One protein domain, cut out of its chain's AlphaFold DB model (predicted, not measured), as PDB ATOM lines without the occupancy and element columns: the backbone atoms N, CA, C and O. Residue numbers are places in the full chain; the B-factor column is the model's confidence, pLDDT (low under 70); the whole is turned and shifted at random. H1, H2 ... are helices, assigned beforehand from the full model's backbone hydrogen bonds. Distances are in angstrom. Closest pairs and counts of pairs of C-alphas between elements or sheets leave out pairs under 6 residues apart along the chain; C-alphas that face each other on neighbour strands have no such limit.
ATOM      1  N   LYS A 201     -13.091  23.375  37.510       94.25
ATOM      2  CA  LYS A 201     -13.807  22.341  38.234       94.25
ATOM      3  C   LYS A 201     -13.574  21.003  37.541       94.25
ATOM      4  O   LYS A 201     -13.404  20.949  36.322       94.25
ATOM      5  N   VAL A 202     -13.598  19.937  38.326       95.69
ATOM      6  CA  VAL A 202     -13.324  18.567  37.878       95.69
ATOM      7  C   VAL A 202     -14.287  18.118  36.767       95.69
ATOM      8  O   VAL A 202     -13.930  17.292  35.925       95.69
ATOM      9  N   GLU A 203     -15.493  18.693  36.720       95.31
ATOM     10  CA  GLU A 203     -16.500  18.410  35.694       95.31
ATOM     11  C   GLU A 203     -16.174  19.058  34.334       95.31
ATOM     12  O   GLU A 203     -16.630  18.568  33.299       95.31
ATOM     13  N   ASP A 204     -15.362  20.124  34.299       94.38
ATOM     14  CA  ASP A 204     -14.912  20.763  33.054       94.38
ATOM     15  C   ASP A 204     -13.696  20.028  32.477       94.38
ATOM     16  O   ASP A 204     -12.561  20.515  32.468       94.38
ATOM     17  N   LYS A 205     -13.955  18.820  31.961       93.88
ATOM     18  CA  LYS A 205     -12.924  17.957  31.369       93.88
ATOM     19  C   LYS A 205     -12.190  18.615  30.199       93.88
ATOM     20  O   LYS A 205     -11.043  18.269  29.942       93.88
ATOM     21  N   VAL A 206     -12.811  19.560  29.486       92.19
ATOM     22  CA  VAL A 206     -12.145  20.284  28.389       92.19
ATOM     23  C   VAL A 206     -11.066  21.206  28.948       92.19
ATOM     24  O   VAL A 206      -9.936  21.198  28.459       92.19
ATOM     25  N   ALA A 207     -11.386  21.980  29.986       91.81
ATOM     26  CA  ALA A 207     -10.425  22.886  30.600       91.81
ATOM     27  C   ALA A 207      -9.311  22.143  31.351       91.81
ATOM     28  O   ALA A 207      -8.147  22.514  31.200       91.81
ATOM     29  N   THR A 208      -9.626  21.088  32.112       95.06
ATOM     30  CA  THR A 208      -8.600  20.309  32.834       95.06
ATOM     31  C   THR A 208      -7.657  19.581  31.874       95.06
ATOM     32  O   THR A 208      -6.442  19.634  32.060       95.06
ATOM     33  N   THR A 209      -8.181  19.003  30.786       94.19
ATOM     34  CA  THR A 209      -7.360  18.399  29.716       94.19
ATOM     35  C   THR A 209      -6.510  19.446  29.000       94.19
ATOM     36  O   THR A 209      -5.348  19.189  28.703       94.19
ATOM     37  N   GLY A 210      -7.034  20.655  28.776       92.94
ATOM     38  CA  GLY A 210      -6.247  21.756  28.211       92.94
ATOM     39  C   GLY A 210      -5.070  22.180  29.095       92.94
ATOM     40  O   GLY A 210      -3.991  22.471  28.581       92.94
ATOM     41  N   LEU A 211      -5.235  22.155  30.423       94.56
ATOM     42  CA  LEU A 211      -4.114  22.367  31.344       94.56
ATOM     43  C   LEU A 211      -3.103  21.221  31.272       94.56
ATOM     44  O   LEU A 211      -1.903  21.481  31.225       94.56
ATOM     45  N   LEU A 212      -3.561  19.967  31.219       96.25
ATOM     46  CA  LEU A 212      -2.665  18.818  31.059       96.25
ATOM     47  C   LEU A 212      -1.861  18.915  29.760       96.25
ATOM     48  O   LEU A 212      -0.645  18.760  29.787       96.25
ATOM     49  N   PHE A 213      -2.513  19.254  28.650       93.94
ATOM     50  CA  PHE A 213      -1.854  19.486  27.371       93.94
ATOM     51  C   PHE A 213      -0.762  20.561  27.486       93.94
ATOM     52  O   PHE A 213       0.379  20.321  27.100       93.94
ATOM     53  N   ALA A 214      -1.069  21.714  28.091       91.56
ATOM     54  CA  ALA A 214      -0.088  22.780  28.308       91.56
ATOM     55  C   ALA A 214       1.084  22.345  29.210       91.56
ATOM     56  O   ALA A 214       2.216  22.778  29.003       91.56
ATOM     57  N   CYS A 215       0.830  21.476  30.194       93.75
ATOM     58  CA  CYS A 215       1.875  20.885  31.032       93.75
ATOM     59  C   CYS A 215       2.807  19.982  30.217       93.75
ATOM     60  O   CYS A 215       4.023  20.028  30.398       93.75
ATOM     61  N   LEU A 216       2.226  19.156  29.342       93.00
ATOM     62  CA  LEU A 216       2.931  18.126  28.584       93.00
ATOM     63  C   LEU A 216       3.651  18.666  27.341       93.00
ATOM     64  O   LEU A 216       4.677  18.120  26.950       93.00
ATOM     65  N   ALA A 217       3.168  19.763  26.756       89.50
ATOM     66  CA  ALA A 217       3.803  20.402  25.605       89.50
ATOM     67  C   ALA A 217       5.181  21.014  25.935       89.50
ATOM     68  O   ALA A 217       6.031  21.127  25.054       89.50
ATOM     69  N   ASP A 218       5.425  21.375  27.199       84.50
ATOM     70  CA  ASP A 218       6.638  22.076  27.648       84.50
ATOM     71  C   ASP A 218       7.348  21.348  28.807       84.50
ATOM     72  O   ASP A 218       7.934  21.966  29.698       84.50
ATOM     73  N   VAL A 219       7.288  20.011  28.838       81.31
ATOM     74  CA  VAL A 219       7.974  19.208  29.871       81.31
ATOM     75  C   VAL A 219       9.476  19.460  29.843       81.31
ATOM     76  O   VAL A 219      10.089  19.554  30.901       81.31
ATOM     77  N   THR A 220      10.065  19.620  28.657       72.88
ATOM     78  CA  THR A 220      11.499  19.861  28.496       72.88
ATOM     79  C   THR A 220      11.837  21.349  28.293       72.88
ATOM     80  O   THR A 220      11.287  21.976  27.393       72.88
ATOM     81  N   PRO A 221      12.863  21.895  28.978       63.94
ATOM     82  CA  PRO A 221      13.253  23.311  28.911       63.94
ATOM     83  C   PRO A 221      13.994  23.741  27.627       63.94
ATOM     84  O   PRO A 221      14.705  24.744  27.645       63.94
ATOM     85  N   ALA A 222      13.873  23.024  26.505       58.00
ATOM     86  CA  ALA A 222      14.749  23.189  25.333       58.00
ATOM     87  C   ALA A 222      14.748  24.610  24.730       58.00
ATOM     88  O   ALA A 222      15.671  24.974  24.003       58.00
ATOM     89  N   LEU A 223      13.736  25.425  25.051       54.66
ATOM     90  CA  LEU A 223      13.570  26.789  24.545       54.66
ATOM     91  C   LEU A 223      13.456  27.855  25.647       54.66
ATOM     92  O   LEU A 223      13.524  29.051  25.344       54.66
ATOM     93  N   SER A 224      13.308  27.476  26.922       56.47
ATOM     94  CA  SER A 224      13.161  28.447  28.005       56.47
ATOM     95  C   SER A 224      14.522  28.802  28.600       56.47
ATOM     96  O   SER A 224      15.237  27.978  29.155       56.47
ATOM     97  N   SER A 225      14.866  30.095  28.583       58.31
ATOM     98  CA  SER A 225      16.017  30.631  29.341       58.31
ATOM     99  C   SER A 225      15.929  30.398  30.858       58.31
ATOM    100  O   SER A 225      16.857  30.730  31.593       58.31
ATOM    101  N   ILE A 226      14.791  29.885  31.324       64.12
ATOM    102  CA  ILE A 226      14.509  29.589  32.714       64.12
ATOM    103  C   ILE A 226      14.489  28.069  32.834       64.12
ATOM    104  O   ILE A 226      13.708  27.401  32.153       64.12
ATOM    105  N   LYS A 227      15.405  27.539  33.647       69.12
ATOM    106  CA  LYS A 227      15.401  26.130  34.026       69.12
ATOM    107  C   LYS A 227      14.276  25.942  35.039       69.12
ATOM    108  O   LYS A 227      14.049  26.797  35.889       69.12
ATOM    109  N   TRP A 228      13.522  24.867  34.871       76.50
ATOM    110  CA  TRP A 228      12.459  24.487  35.792       76.50
ATOM    111  C   TRP A 228      12.898  23.213  36.501       76.50
ATOM    112  O   TRP A 228      13.411  22.320  35.826       76.50
ATOM    113  N   PRO A 229      12.696  23.067  37.816       86.12
ATOM    114  CA  PRO A 229      12.985  21.805  38.478       86.12
ATOM    115  C   PRO A 229      12.083  20.701  37.928       86.12
ATOM    116  O   PRO A 229      10.856  20.833  37.897       86.12
ATOM    117  N   ALA A 230      12.692  19.586  37.522       88.69
ATOM    118  CA  ALA A 230      11.972  18.427  37.004       88.69
ATOM    119  C   ALA A 230      10.878  17.951  37.985       88.69
ATOM    120  O   ALA A 230       9.770  17.591  37.586       88.69
ATOM    121  N   GLN A 231      11.152  18.044  39.290       90.69
ATOM    122  CA  GLN A 231      10.208  17.675  40.341       90.69
ATOM    123  C   GLN A 231       8.925  18.523  40.330       90.69
ATOM    124  O   GLN A 231       7.843  17.978  40.540       90.69
ATOM    125  N   SER A 232       9.006  19.827  40.055       90.81
ATOM    126  CA  SER A 232       7.831  20.710  40.039       90.81
ATOM    127  C   SER A 232       6.897  20.358  38.877       90.81
ATOM    128  O   SER A 232       5.679  20.318  39.054       90.81
ATOM    129  N   ARG A 233       7.453  20.002  37.708       92.12
ATOM    130  CA  ARG A 233       6.683  19.487  36.558       92.12
ATOM    131  C   ARG A 233       5.973  18.179  36.884       92.12
ATOM    132  O   ARG A 233       4.799  18.018  36.542       92.12
ATOM    133  N   LEU A 234       6.655  17.269  37.577       94.75
ATOM    134  CA  LEU A 234       6.045  16.021  38.020       94.75
ATOM    135  C   LEU A 234       4.874  16.276  38.977       94.75
ATOM    136  O   LEU A 234       3.803  15.701  38.795       94.75
ATOM    137  N   SER A 235       5.059  17.155  39.965       95.31
ATOM    138  CA  SER A 235       4.012  17.517  40.928       95.31
ATOM    139  C   SER A 235       2.790  18.129  40.241       95.31
ATOM    140  O   SER A 235       1.665  17.728  40.531       95.31
ATOM    141  N   ILE A 236       3.002  19.033  39.276       96.12
ATOM    142  CA  ILE A 236       1.915  19.599  38.465       96.12
ATOM    143  C   ILE A 236       1.197  18.495  37.692       96.12
ATOM    144  O   ILE A 236      -0.026  18.422  37.740       96.12
ATOM    145  N   THR A 237       1.933  17.609  37.023       97.00
ATOM    146  CA  THR A 237       1.335  16.518  36.240       97.00
ATOM    147  C   THR A 237       0.469  15.611  37.120       97.00
ATOM    148  O   THR A 237      -0.682  15.345  36.773       97.00
ATOM    149  N   LYS A 238       0.974  15.204  38.295       97.62
ATOM    150  CA  LYS A 238       0.214  14.414  39.280       97.62
ATOM    151  C   LYS A 238      -1.046  15.140  39.722       97.62
ATOM    152  O   LYS A 238      -2.129  14.576  39.664       97.62
ATOM    153  N   PHE A 239      -0.934  16.412  40.083       97.75
ATOM    154  CA  PHE A 239      -2.084  17.216  40.477       97.75
ATOM    155  C   PHE A 239      -3.154  17.308  39.386       97.75
ATOM    156  O   PHE A 239      -4.335  17.125  39.673       97.75
ATOM    157  N   LEU A 240      -2.762  17.535  38.131       97.62
ATOM    158  CA  LEU A 240      -3.711  17.602  37.021       97.62
ATOM    159  C   LEU A 240      -4.428  16.256  36.812       97.62
ATOM    160  O   LEU A 240      -5.643  16.242  36.641       97.62
ATOM    161  N   LEU A 241      -3.707  15.132  36.876       97.69
ATOM    162  CA  LEU A 241      -4.259  13.785  36.657       97.69
ATOM    163  C   LEU A 241      -5.030  13.210  37.860       97.69
ATOM    164  O   LEU A 241      -5.903  12.356  37.695       97.69
ATOM    165  N   GLU A 242      -4.677  13.603  39.081       97.12
ATOM    166  CA  GLU A 242      -5.217  13.023  40.318       97.12
ATOM    167  C   GLU A 242      -6.231  13.933  41.006       97.12
ATOM    168  O   GLU A 242      -7.255  13.439  41.460       97.12
ATOM    169  N   GLN A 243      -5.967  15.240  41.080       97.00
ATOM    170  CA  GLN A 243      -6.822  16.194  41.801       97.00
ATOM    171  C   GLN A 243      -7.821  16.886  40.874       97.00
ATOM    172  O   GLN A 243      -8.975  17.075  41.245       97.00
ATOM    173  N   LEU A 244      -7.399  17.256  39.659       96.81
ATOM    174  CA  LEU A 244      -8.308  17.828  38.656       96.81
ATOM    175  C   LEU A 244      -8.934  16.775  37.732       96.81
ATOM    176  O   LEU A 244      -9.758  17.125  36.886       96.81
ATOM    177  N   GLU A 245      -8.544  15.503  37.883       97.56
ATOM    178  CA  GLU A 245      -8.971  14.378  37.043       97.56
ATOM    179  C   GLU A 245      -8.969  14.726  35.541       97.56
ATOM    180  O   GLU A 245      -9.954  14.494  34.823       97.56
ATOM    181  N   ALA A 246      -7.892  15.364  35.080       96.81
ATOM    182  CA  ALA A 246      -7.666  15.599  33.664       96.81
ATOM    183  C   ALA A 246      -7.607  14.252  32.934       96.81
ATOM    184  O   ALA A 246      -6.973  13.311  33.412       96.81
ATOM    185  N   ASP A 247      -8.274  14.171  31.787       96.88
ATOM    186  CA  ASP A 247      -8.356  12.949  30.996       96.88
ATOM    187  C   ASP A 247      -7.241  12.953  29.939       96.88
ATOM    188  O   ASP A 247      -7.319  13.723  28.978       96.88
ATOM    189  N   PRO A 248      -6.193  12.122  30.082       96.31
ATOM    190  CA  PRO A 248      -5.090  12.095  29.126       96.31
ATOM    191  C   PRO A 248      -5.471  11.456  27.781       96.31
ATOM    192  O   PRO A 248      -4.694  11.553  26.834       96.31
ATOM    193  N   THR A 249      -6.637  10.809  27.687       95.50
ATOM    194  CA  THR A 249      -7.145  10.158  26.467       95.50
ATOM    195  C   THR A 249      -8.068  11.066  25.657       95.50
ATOM    196  O   THR A 249      -8.431  10.755  24.521       95.50
ATOM    197  N   ARG A 250      -8.448  12.217  26.222       92.94
ATOM    198  CA  ARG A 250      -9.321  13.182  25.564       92.94
ATOM    199  C   ARG A 250      -8.522  14.069  24.615       92.94
ATOM    200  O   ARG A 250      -7.532  14.685  24.995       92.94
ATOM    201  N   ILE A 251      -9.032  14.208  23.396       90.00
ATOM    202  CA  ILE A 251      -8.519  15.151  22.401       90.00
ATOM    203  C   ILE A 251      -8.643  16.589  22.921       90.00
ATOM    204  O   ILE A 251      -9.717  17.027  23.358       90.00
ATOM    205  N   HIS A 252      -7.546  17.337  22.849       86.00
ATOM    206  CA  HIS A 252      -7.526  18.763  23.119       86.00
ATOM    207  C   HIS A 252      -7.858  19.546  21.843       86.00
ATOM    208  O   HIS A 252      -7.080  19.563  20.894       86.00
ATOM    209  N   LEU A 253      -9.011  20.221  21.847       83.12
ATOM    210  CA  LEU A 253      -9.425  21.111  20.762       83.12
ATOM    211  C   LEU A 253      -8.739  22.472  20.942       83.12
ATOM    212  O   LEU A 253      -9.089  23.225  21.862       83.12
ATOM    213  N   GLN A 254      -7.774  22.800  20.083       76.12
ATOM    214  CA  GLN A 254      -7.190  24.139  20.061       76.12
ATOM    215  C   GLN A 254      -8.111  25.102  19.292       76.12
ATOM    216  O   GLN A 254      -8.464  24.814  18.153       76.12
ATOM    217  N   PRO A 255      -8.475  26.273  19.852       71.69
ATOM    218  CA  PRO A 255      -9.356  27.224  19.166       71.69
ATOM    219  C   PRO A 255      -8.800  27.756  17.836       71.69
ATOM    220  O   PRO A 255      -9.573  28.133  16.961       71.69
ATOM    221  N   GLU A 256      -7.472  27.814  17.702       69.81
ATOM    222  CA  GLU A 256      -6.768  28.401  16.549       69.81
ATOM    223  C   GLU A 256      -5.678  27.474  15.973       69.81
ATOM    224  O   GLU A 256      -4.903  27.885  15.110       69.81
ATOM    225  N   GLY A 257      -5.598  26.228  16.452       70.38
ATOM    226  CA  GLY A 257      -4.629  25.238  15.985       70.38
ATOM    227  C   GLY A 257      -5.208  24.391  14.848       70.38
ATOM    228  O   GLY A 257      -6.402  24.099  14.867       70.38
ATOM    229  N   PRO A 258      -4.400  23.989  13.852       59.50
ATOM    230  CA  PRO A 258      -4.886  23.194  12.726       59.50
ATOM    231  C   PRO A 258      -5.258  21.753  13.104       59.50
ATOM    232  O   PRO A 258      -5.883  21.075  12.292       59.50
ATOM    233  N   GLU A 259      -4.870  21.274  14.292       75.75
ATOM    234  CA  GLU A 259      -4.946  19.856  14.635       75.75
ATOM    235  C   GLU A 259      -5.442  19.627  16.065       75.75
ATOM    236  O   GLU A 259      -4.969  20.217  17.040       75.75
ATOM    237  N   ASP A 260      -6.418  18.733  16.139       85.00
ATOM    238  CA  ASP A 260      -6.910  18.075  17.332       85.00
ATOM    239  C   ASP A 260      -5.828  17.115  17.839       85.00
ATOM    240  O   ASP A 260      -5.477  16.158  17.152       85.00
ATOM    241  N   GLU A 261      -5.285  17.367  19.030       89.12
ATOM    242  CA  GLU A 261      -4.123  16.623  19.523       89.12
ATOM    243  C   GLU A 261      -4.388  15.974  20.886       89.12
ATOM    244  O   GLU A 261      -5.010  16.560  21.779       89.12
ATOM    245  N   LEU A 262      -3.894  14.747  21.067       91.00
ATOM    246  CA  LEU A 262      -3.914  14.070  22.358       91.00
ATOM    247  C   LEU A 262      -2.796  14.606  23.273       91.00
ATOM    248  O   LEU A 262      -1.679  14.848  22.812       91.00
ATOM    249  N   PRO A 263      -3.025  14.717  24.594       93.00
ATOM    250  CA  PRO A 263      -1.987  15.098  25.553       93.00
ATOM    251  C   PRO A 263      -0.698  14.262  25.452       93.00
ATOM    252  O   PRO A 263       0.397  14.792  25.638       93.00
ATOM    253  N   ILE A 264      -0.806  12.971  25.113       93.81
ATOM    254  CA  ILE A 264       0.360  12.102  24.909       93.81
ATOM    255  C   ILE A 264       1.204  12.510  23.692       93.81
ATOM    256  O   ILE A 264       2.429  12.444  23.757       93.81
ATOM    257  N   THR A 265       0.591  13.002  22.615       90.94
ATOM    258  CA  THR A 265       1.307  13.478  21.423       90.94
ATOM    259  C   THR A 265       2.101  14.751  21.743       90.94
ATOM    260  O   THR A 265       3.269  14.869  21.363       90.94
ATOM    261  N   ALA A 266       1.546  15.642  22.574       90.69
ATOM    262  CA  ALA A 266       2.271  16.807  23.082       90.69
ATOM    263  C   ALA A 266       3.458  16.408  23.973       90.69
ATOM    264  O   ALA A 266       4.544  16.979  23.849       90.69
ATOM    265  N   PHE A 267       3.276  15.391  24.824       92.94
ATOM    266  CA  PHE A 267       4.357  14.816  25.627       92.94
ATOM    267  C   PHE A 267       5.481  14.244  24.752       92.94
ATOM    268  O   PHE A 267       6.641  14.593  24.961       92.94
ATOM    269  N   ILE A 268       5.144  13.429  23.745       90.25
ATOM    270  CA  ILE A 268       6.099  12.855  22.778       90.25
ATOM    271  C   ILE A 268       6.870  13.961  22.051       90.25
ATOM    272  O   ILE A 268       8.084  13.900  21.855       90.25
ATOM    273  N   ARG A 269       6.175  15.020  21.644       88.50
ATOM    274  CA  ARG A 269       6.819  16.168  21.011       88.50
ATOM    275  C   ARG A 269       7.818  16.828  21.960       88.50
ATOM    276  O   ARG A 269       8.936  17.139  21.556       88.50
ATOM    277  N   SER A 270       7.438  17.015  23.222       86.56
ATOM    278  CA  SER A 270       8.309  17.616  24.230       86.56
ATOM    279  C   SER A 270       9.530  16.746  24.551       86.56
ATOM    280  O   SER A 270      10.640  17.275  24.653       86.56
ATOM    281  N   THR A 271       9.372  15.417  24.637       85.00
ATOM    282  CA  THR A 271      10.500  14.481  24.815       85.00
ATOM    283  C   THR A 271      11.467  14.560  23.637       85.00
ATOM    284  O   THR A 271      12.683  14.568  23.840       85.00
ATOM    285  N   ASN A 272      10.934  14.681  22.419       82.88
ATOM    286  CA  ASN A 272      11.707  14.756  21.181       82.88
ATOM    287  C   ASN A 272      12.577  16.025  21.093       82.88
ATOM    288  O   ASN A 272      13.701  15.978  20.593       82.88
ATOM    289  N   PHE A 273      12.126  17.152  21.651       81.50
ATOM    290  CA  PHE A 273      12.910  18.395  21.673       81.50
ATOM    291  C   PHE A 273      14.021  18.429  22.740       81.50
ATOM    292  O   PHE A 273      14.782  19.396  22.825       81.50
ATOM    293  N   SER A 274      14.171  17.369  23.536       78.12
ATOM    294  CA  SER A 274      15.109  17.306  24.656       78.12
ATOM    295  C   SER A 274      16.534  16.953  24.257       78.12
ATOM    296  O   SER A 274      17.015  15.840  24.451       78.12
ATOM    297  N   LEU A 275      17.254  17.944  23.724       73.62
ATOM    298  CA  LEU A 275      18.637  17.766  23.267       73.62
ATOM    299  C   LEU A 275      19.627  17.404  24.388       73.62
ATOM    300  O   LEU A 275      20.640  16.765  24.106       73.62
ATOM    301  N   GLU A 276      19.360  17.833  25.626       77.81
ATOM    302  CA  GLU A 276      20.240  17.612  26.785       77.81
ATOM    303  C   GLU A 276      19.786  16.457  27.691       77.81
ATOM    304  O   GLU A 276      20.529  16.054  28.590       77.81
ATOM    305  N   ALA A 277      18.579  15.921  27.497       77.12
ATOM    306  CA  ALA A 277      18.099  14.824  28.322       77.12
ATOM    307  C   ALA A 277      18.722  13.490  27.908       77.12
ATOM    308  O   ALA A 277      18.746  13.116  26.737       77.12
ATOM    309  N   THR A 278      19.185  12.755  28.913       82.94
ATOM    310  CA  THR A 278      19.582  11.350  28.822       82.94
ATOM    311  C   THR A 278      18.679  10.542  29.742       82.94
ATOM    312  O   THR A 278      18.062  11.103  30.651       82.94
ATOM    313  N   LEU A 279      18.606   9.223  29.555       83.19
ATOM    314  CA  LEU A 279      17.768   8.371  30.410       83.19
ATOM    315  C   LEU A 279      18.153   8.415  31.898       83.19
ATOM    316  O   LEU A 279      17.301   8.167  32.754       83.19
ATOM    317  N   GLU A 280      19.419   8.704  32.200       85.56
ATOM    318  CA  GLU A 280      19.956   8.691  33.564       85.56
ATOM    319  C   GLU A 280      19.764  10.009  34.320       85.56
ATOM    320  O   GLU A 280      19.742  10.017  35.560       85.56
ATOM    321  N   ASN A 281      19.634  11.126  33.602       87.50
ATOM    322  CA  ASN A 281      19.518  12.432  34.233       87.50
ATOM    323  C   ASN A 281      18.099  12.698  34.771       87.50
ATOM    324  O   ASN A 281      17.174  11.900  34.604       87.50
ATOM    325  N   GLU A 282      17.932  13.810  35.487       89.44
ATOM    326  CA  GLU A 282      16.655  14.162  36.123       89.44
ATOM    327  C   GLU A 282      15.498  14.282  35.121       89.44
ATOM    328  O   GLU A 282      14.380  13.867  35.424       89.44
ATOM    329  N   TRP A 283      15.775  14.758  33.904       88.81
ATOM    330  CA  TRP A 283      14.779  14.889  32.847       88.81
ATOM    331  C   TRP A 283      14.386  13.527  32.293       88.81
ATOM    332  O   TRP A 283      13.198  13.266  32.131       88.81
ATOM    333  N   GLY A 284      15.332  12.616  32.057       89.12
ATOM    334  CA  GLY A 284      14.988  11.261  31.627       89.12
ATOM    335  C   GLY A 284      14.123  10.515  32.639       89.12
ATOM    336  O   GLY A 284      13.177   9.823  32.254       89.12
ATOM    337  N   LYS A 285      14.397  10.697  33.936       91.81
ATOM    338  CA  LYS A 285      13.576  10.149  35.028       91.81
ATOM    339  C   LYS A 285      12.192  10.793  35.088       91.81
ATOM    340  O   LYS A 285      11.212  10.073  35.255       91.81
ATOM    341  N   LEU A 286      12.102  12.112  34.899       92.94
ATOM    342  CA  LEU A 286      10.824  12.821  34.808       92.94
ATOM    343  C   LEU A 286       9.953  12.261  33.683       92.94
ATOM    344  O   LEU A 286       8.800  11.937  33.928       92.94
ATOM    345  N   HIS A 287      10.494  12.120  32.473       92.81
ATOM    346  CA  HIS A 287       9.718  11.617  31.338       92.81
ATOM    347  C   HIS A 287       9.265  10.166  31.549       92.81
ATOM    348  O   HIS A 287       8.116   9.851  31.256       92.81
ATOM    349  N   GLN A 288      10.115   9.299  32.119       93.50
ATOM    350  CA  GLN A 288       9.719   7.936  32.510       93.50
ATOM    351  C   GLN A 288       8.535   7.948  33.486       93.50
ATOM    352  O   GLN A 288       7.565   7.221  33.294       93.50
ATOM    353  N   GLU A 289       8.596   8.794  34.512       95.69
ATOM    354  CA  GLU A 289       7.542   8.888  35.519       95.69
ATOM    355  C   GLU A 289       6.250   9.505  34.962       95.69
ATOM    356  O   GLU A 289       5.163   9.014  35.254       95.69
ATOM    357  N   VAL A 290       6.348  10.548  34.132       95.62
ATOM    358  CA  VAL A 290       5.185  11.150  33.463       95.62
ATOM    359  C   VAL A 290       4.519  10.134  32.541       95.62
ATOM    360  O   VAL A 290       3.308   9.960  32.630       95.62
ATOM    361  N   LEU A 291       5.284   9.414  31.715       96.00
ATOM    362  CA  LEU A 291       4.723   8.381  30.843       96.00
ATOM    363  C   LEU A 291       4.037   7.278  31.658       96.00
ATOM    364  O   LEU A 291       2.919   6.884  31.334       96.00
ATOM    365  N   ARG A 292       4.664   6.829  32.752       95.75
ATOM    366  CA  ARG A 292       4.074   5.854  33.677       95.75
ATOM    367  C   ARG A 292       2.725   6.333  34.218       95.75
ATOM    368  O   ARG A 292       1.762   5.574  34.175       95.75
ATOM    369  N   LEU A 293       2.633   7.589  34.659       96.56
ATOM    370  CA  LEU A 293       1.376   8.179  35.133       96.56
ATOM    371  C   LEU A 293       0.308   8.233  34.036       96.56
ATOM    372  O   LEU A 293      -0.860   7.983  34.315       96.56
ATOM    373  N   LEU A 294       0.685   8.548  32.795       96.69
ATOM    374  CA  LEU A 294      -0.254   8.568  31.670       96.69
ATOM    375  C   LEU A 294      -0.830   7.168  31.399       96.69
ATOM    376  O   LEU A 294      -2.043   7.032  31.245       96.69
ATOM    377  N   ILE A 295       0.009   6.128  31.428       96.06
ATOM    378  CA  ILE A 295      -0.421   4.724  31.288       96.06
ATOM    379  C   ILE A 295      -1.345   4.320  32.445       96.06
ATOM    380  O   ILE A 295      -2.422   3.773  32.216       96.06
ATOM    381  N   GLU A 296      -0.974   4.641  33.692       95.88
ATOM    382  CA  GLU A 296      -1.804   4.390  34.884       95.88
ATOM    383  C   GLU A 296      -3.181   5.075  34.796       95.88
ATOM    384  O   GLU A 296      -4.148   4.619  35.407       95.88
ATOM    385  N   LYS A 297      -3.285   6.155  34.012       97.25
ATOM    386  CA  LYS A 297      -4.512   6.923  33.762       97.25
ATOM    387  C   LYS A 297      -5.217   6.547  32.455       97.25
ATOM    388  O   LYS A 297      -6.105   7.272  32.017       97.25
ATOM    389  N   GLY A 298      -4.876   5.397  31.874       96.31
ATOM    390  CA  GLY A 298      -5.626   4.784  30.778       96.31
ATOM    391  C   GLY A 298      -5.144   5.138  29.375       96.31
ATOM    392  O   GLY A 298      -5.829   4.793  28.416       96.31
ATOM    393  N   VAL A 299      -3.986   5.795  29.222       95.69
ATOM    394  CA  VAL A 299      -3.364   5.937  27.898       95.69
ATOM    395  C   VAL A 299      -2.895   4.565  27.420       95.69
ATOM    396  O   VAL A 299      -1.960   3.988  27.975       95.69
ATOM    397  N   ASP A 300      -3.533   4.061  26.366       94.62
ATOM    398  CA  ASP A 300      -3.073   2.878  25.646       94.62
ATOM    399  C   ASP A 300      -1.984   3.282  24.654       94.62
ATOM    400  O   ASP A 300      -2.262   3.886  23.617       94.62
ATOM    401  N   LEU A 301      -0.731   2.947  24.971       91.12
ATOM    402  CA  LEU A 301       0.381   3.251  24.078       91.12
ATOM    403  C   LEU A 301       0.222   2.559  22.721       91.12
ATOM    404  O   LEU A 301       0.583   3.153  21.711       91.12
ATOM    405  N   HIS A 302      -0.343   1.349  22.674       89.00
ATOM    406  CA  HIS A 302      -0.488   0.572  21.438       89.00
ATOM    407  C   HIS A 302      -1.546   1.139  20.487       89.00
ATOM    408  O   HIS A 302      -1.554   0.793  19.306       89.00
ATOM    409  N   ALA A 303      -2.420   2.018  20.980       89.62
ATOM    410  CA  ALA A 303      -3.368   2.747  20.150       89.62
ATOM    411  C   ALA A 303      -2.731   3.955  19.441       89.62
ATOM    412  O   ALA A 303      -3.325   4.484  18.501       89.62
ATOM    413  N   ILE A 304      -1.547   4.402  19.875       87.25
ATOM    414  CA  ILE A 304      -0.866   5.564  19.303       87.25
ATOM    415  C   ILE A 304      -0.146   5.127  18.026       87.25
ATOM    416  O   ILE A 304       0.695   4.224  18.077       87.25
ATOM    417  N   PRO A 305      -0.423   5.759  16.872       85.88
ATOM    418  CA  PRO A 305       0.280   5.443  15.645       85.88
ATOM    419  C   PRO A 305       1.776   5.621  15.829       85.88
ATOM    420  O   PRO A 305       2.272   6.619  16.350       85.88
ATOM    421  N   ILE A 306       2.524   4.647  15.346       80.38
ATOM    422  CA  ILE A 306       3.950   4.602  15.613       80.38
ATOM    423  C   ILE A 306       4.731   5.760  14.980       80.38
ATOM    424  O   ILE A 306       5.739   6.211  15.518       80.38
ATOM    425  N   THR A 307       4.194   6.284  13.880       80.75
ATOM    426  CA  THR A 307       4.649   7.490  13.186       80.75
ATOM    427  C   THR A 307       4.450   8.768  13.998       80.75
ATOM    428  O   THR A 307       5.112   9.761  13.720       80.75
ATOM    429  N   GLU A 308       3.540   8.768  14.977       80.19
ATOM    430  CA  GLU A 308       3.373   9.882  15.918       80.19
ATOM    431  C   GLU A 308       4.380   9.798  17.067       80.19
ATOM    432  O   GLU A 308       4.890  10.828  17.503       80.19
ATOM    433  N   VAL A 309       4.707   8.584  17.529       80.56
ATOM    434  CA  VAL A 309       5.706   8.357  18.591       80.56
ATOM    435  C   VAL A 309       7.112   8.690  18.098       80.56
ATOM    436  O   VAL A 309       7.872   9.406  18.757       80.56
ATOM    437  N   PHE A 310       7.458   8.184  16.919       80.00
ATOM    438  CA  PHE A 310       8.772   8.343  16.323       80.00
ATOM    439  C   PHE A 310       8.661   9.238  15.097       80.00
ATOM    440  O   PHE A 310       8.304   8.793  14.006       80.00
ATOM    441  N   THR A 311       8.964  10.522  15.289       72.56
ATOM    442  CA  THR A 311       9.085  11.447  14.166       72.56
ATOM    443  C   THR A 311      10.285  11.057  13.305       72.56
ATOM    444  O   THR A 311      11.241  10.430  13.761       72.56
ATOM    445  N   ARG A 312      10.241  11.463  12.036       65.19
ATOM    446  CA  ARG A 312      11.272  11.167  11.033       65.19
ATOM    447  C   ARG A 312      12.647  11.775  11.337       65.19
ATOM    448  O   ARG A 312      13.605  11.438  10.656       65.19
ATOM    449  N   ASP A 313      12.769  12.654  12.342       67.81
ATOM    450  CA  ASP A 313      14.059  13.246  12.706       67.81
ATOM    451  C   ASP A 313      14.862  12.296  13.626       67.81
ATOM    452  O   ASP A 313      14.535  12.143  14.811       67.81
ATOM    453  N   PRO A 314      15.944  11.669  13.122       58.44
ATOM    454  CA  PRO A 314      16.739  10.696  13.868       58.44
ATOM    455  C   PRO A 314      17.408  11.276  15.125       58.44
ATOM    456  O   PRO A 314      17.770  10.522  16.029       58.44
ATOM    457  N   GLY A 315      17.577  12.601  15.219       60.59
ATOM    458  CA  GLY A 315      18.218  13.232  16.374       60.59
ATOM    459  C   GLY A 315      17.342  13.273  17.630       60.59
ATOM    460  O   GLY A 315      17.876  13.408  18.741       60.59
ATOM    461  N   TRP A 316      16.019  13.181  17.454       65.81
ATOM    462  CA  TRP A 316      15.007  13.505  18.469       65.81
ATOM    463  C   TRP A 316      14.431  12.267  19.167       65.81
ATOM    464  O   TRP A 316      13.880  12.359  20.256       65.81
ATOM    465  N   THR A 317      14.645  11.078  18.610       70.75
ATOM    466  CA  THR A 317      13.980   9.848  19.056       70.75
ATOM    467  C   THR A 317      14.653   9.135  20.227       70.75
ATOM    468  O   THR A 317      14.048   8.232  20.781       70.75
ATOM    469  N   ARG A 318      15.867   9.502  20.664       84.00
ATOM    470  CA  ARG A 318      16.644   8.705  21.647       84.00
ATOM    471  C   ARG A 318      15.992   8.609  23.023       84.00
ATOM    472  O   ARG A 318      15.795   7.507  23.537       84.00
ATOM    473  N   LEU A 319      15.659   9.759  23.615       86.81
ATOM    474  CA  LEU A 319      15.001   9.782  24.918       86.81
ATOM    475  C   LEU A 319      13.629   9.119  24.820       86.81
ATOM    476  O   LEU A 319      13.320   8.254  25.631       86.81
ATOM    477  N   THR A 320      12.843   9.493  23.810       89.00
ATOM    478  CA  THR A 320      11.521   8.920  23.546       89.00
ATOM    479  C   THR A 320      11.603   7.402  23.405       89.00
ATOM    480  O   THR A 320      10.896   6.694  24.108       89.00
ATOM    481  N   LEU A 321      12.539   6.883  22.609       89.62
ATOM    482  CA  LEU A 321      12.761   5.452  22.418       89.62
ATOM    483  C   LEU A 321      13.076   4.760  23.736       89.62
ATOM    484  O   LEU A 321      12.429   3.777  24.075       89.62
ATOM    485  N   GLY A 322      14.023   5.290  24.510       90.75
ATOM    486  CA  GLY A 322      14.390   4.697  25.790       90.75
ATOM    487  C   GLY A 322      13.269   4.753  26.834       90.75
ATOM    488  O   GLY A 322      13.063   3.786  27.565       90.75
ATOM    489  N   VAL A 323      12.526   5.861  26.896       91.56
ATOM    490  CA  VAL A 323      11.387   6.058  27.806       91.56
ATOM    491  C   VAL A 323      10.244   5.100  27.451       91.56
ATOM    492  O   VAL A 323       9.745   4.404  28.334       91.56
ATOM    493  N   PHE A 324       9.871   5.009  26.172       93.06
ATOM    494  CA  PHE A 324       8.790   4.143  25.696       93.06
ATOM    495  C   PHE A 324       9.159   2.659  25.783       93.06
ATOM    496  O   PHE A 324       8.366   1.864  26.281       93.06
ATOM    497  N   ALA A 325      10.380   2.285  25.398       92.31
ATOM    498  CA  ALA A 325      10.863   0.915  25.539       92.31
ATOM    499  C   ALA A 325      10.860   0.452  27.004       92.31
ATOM    500  O   ALA A 325      10.396  -0.646  27.309       92.31
ATOM    501  N   LYS A 326      11.313   1.298  27.944       92.00
ATOM    502  CA  LYS A 326      11.244   0.993  29.386       92.00
ATOM    503  C   LYS A 326       9.813   0.885  29.911       92.00
ATOM    504  O   LYS A 326       9.586   0.163  30.876       92.00
ATOM    505  N   ALA A 327       8.868   1.582  29.285       91.56
ATOM    506  CA  ALA A 327       7.447   1.470  29.590       91.56
ATOM    507  C   ALA A 327       6.786   0.216  28.979       91.56
ATOM    508  O   ALA A 327       5.587   0.022  29.151       91.56
ATOM    509  N   GLY A 328       7.549  -0.644  28.292       89.94
ATOM    510  CA  GLY A 328       7.045  -1.869  27.671       89.94
ATOM    511  C   GLY A 328       6.419  -1.660  26.292       89.94
ATOM    512  O   GLY A 328       5.803  -2.584  25.766       89.94
ATOM    513  N   TYR A 329       6.571  -0.474  25.696       90.56
ATOM    514  CA  TYR A 329       6.139  -0.242  24.325       90.56
ATOM    515  C   TYR A 329       7.031  -1.018  23.355       90.56
ATOM    516  O   TYR A 329       8.260  -0.952  23.444       90.56
ATOM    517  N   ASP A 330       6.414  -1.726  22.409       89.75
ATOM    518  CA  ASP A 330       7.130  -2.440  21.354       89.75
ATOM    519  C   ASP A 330       7.634  -1.445  20.303       89.75
ATOM    520  O   ASP A 330       7.041  -1.240  19.242       89.75
ATOM    521  N   VAL A 331       8.745  -0.785  20.634       89.75
ATOM    522  CA  VAL A 331       9.377   0.201  19.756       89.75
ATOM    523  C   VAL A 331       9.845  -0.429  18.444       89.75
ATOM    524  O   VAL A 331      10.004   0.299  17.478       89.75
ATOM    525  N   LEU A 332      10.025  -1.754  18.352       89.31
ATOM    526  CA  LEU A 332      10.534  -2.396  17.135       89.31
ATOM    527  C   LEU A 332       9.510  -2.416  15.999       89.31
ATOM    528  O   LEU A 332       9.898  -2.457  14.835       89.31
ATOM    529  N   GLN A 333       8.214  -2.283  16.293       85.81
ATOM    530  CA  GLN A 333       7.195  -2.099  15.251       85.81
ATOM    531  C   GLN A 333       7.382  -0.789  14.472       85.81
ATOM    532  O   GLN A 333       6.874  -0.648  13.361       85.81
ATOM    533  N   ALA A 334       8.094   0.176  15.064       81.81
ATOM    534  CA  ALA A 334       8.376   1.483  14.479       81.81
ATOM    535  C   ALA A 334       9.557   1.442  13.528       81.81
ATOM    536  O   ALA A 334       9.869   2.444  12.883       81.81
TER     537      ALA A 334
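AT A GLANCE: This is residues 201 to 334 of the 516 residues of an uncharacterized protein of Ascobolus immersus RN42 (UniProt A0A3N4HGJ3). Four helices, H1 to H4, make an up-and-down bundle, in which each runs against the one before it in the chain; H1 lies beside H2 and H3, and H4 beside H2, while the side between H3 and H4 is more loosely closed. H6 crosses H3 and H4 steeply, and the short H5 packs on H3, with the short H7 near H5 at the rim. The printed part has 134 residues with seven named helices, H1 to H7 in chain order, and no named strand; the class is all helix. The whole is compact, with a radius of gyration of the C-alphas of 14.0 A, and rounded, spanning 39 by 33 by 30 A.

IN THESE COORDINATES: Find C-alpha 205 at (-12.924, 17.957, 31.369); from there H1 runs through residues 205 to 217, 17.9 A long. Go on to H2, residues 230 to 242, 18.3 A, and H3, residues 263 to 272, 14.4 A. C-alpha 282 at (16.655, 14.162, 36.123) begins H4, the longest helix, residues 282 to 296, 20.9 A. After it come H5, residues 306 to 309, 5.1 A, H6, residues 317 to 326, 13.9 A, and H7, residues 331 to 334, 5.5 A, which ends at C-alpha 334, (8.376, 1.483, 14.479).

HOW THE PARTS SIT: Begin at Leu 212 and Leu 240, the closest C-alphas of the helical hairpin H1 and H2, 6.2 A apart; the two touch at a shallow tilt of 19 degrees, opposite ways. H1 touches H3 the same way at 6 degrees, a shallow tilt, with the C-alphas of Ala 217 and Ala 266 closest at 4.7 A. H2 touches H4, closest at C-alphas 230 and 286, 6.1 A. H3 and H4 are close but not clearly touching, closest at C-alphas 271 and 287, 7.2 A. Look next at H6: it touches H4 at a steep tilt of 52 degrees, closest at C-alphas 288 and 323, 5.3 A, and H3 at a steep tilt of 57 degrees, closest at C-alphas 271 and 320, 5.8 A. H5 touches H3 at C-alphas 309 and 268, 6.2 A. H7 only just touches H5, with 3 pairs of C-alphas within 8 A, the closest being C-alphas 334 and 306 at 5.5 A, and touches H6 only at the corner, only just, with 3 pairs, closest at C-alphas 331 and 325, 6.0 A. In H1, H2, H3, H4 and H6 every O i to N i+4 pair is within hydrogen-bond range; H5 and H7 are too short for such a pair.

THE WHOLE: The C-alphas of Lys 201 and Pro 314, the two farthest apart, are 40.8 A apart. The printed part has no cut. The links H1 to H2 and H2 to H3 are long, 12 and 20 residues. Mean pLDDT of the printed part is 86.6; look for values under 70 at residues 221 to 227, 256, 258 and 312 to 316.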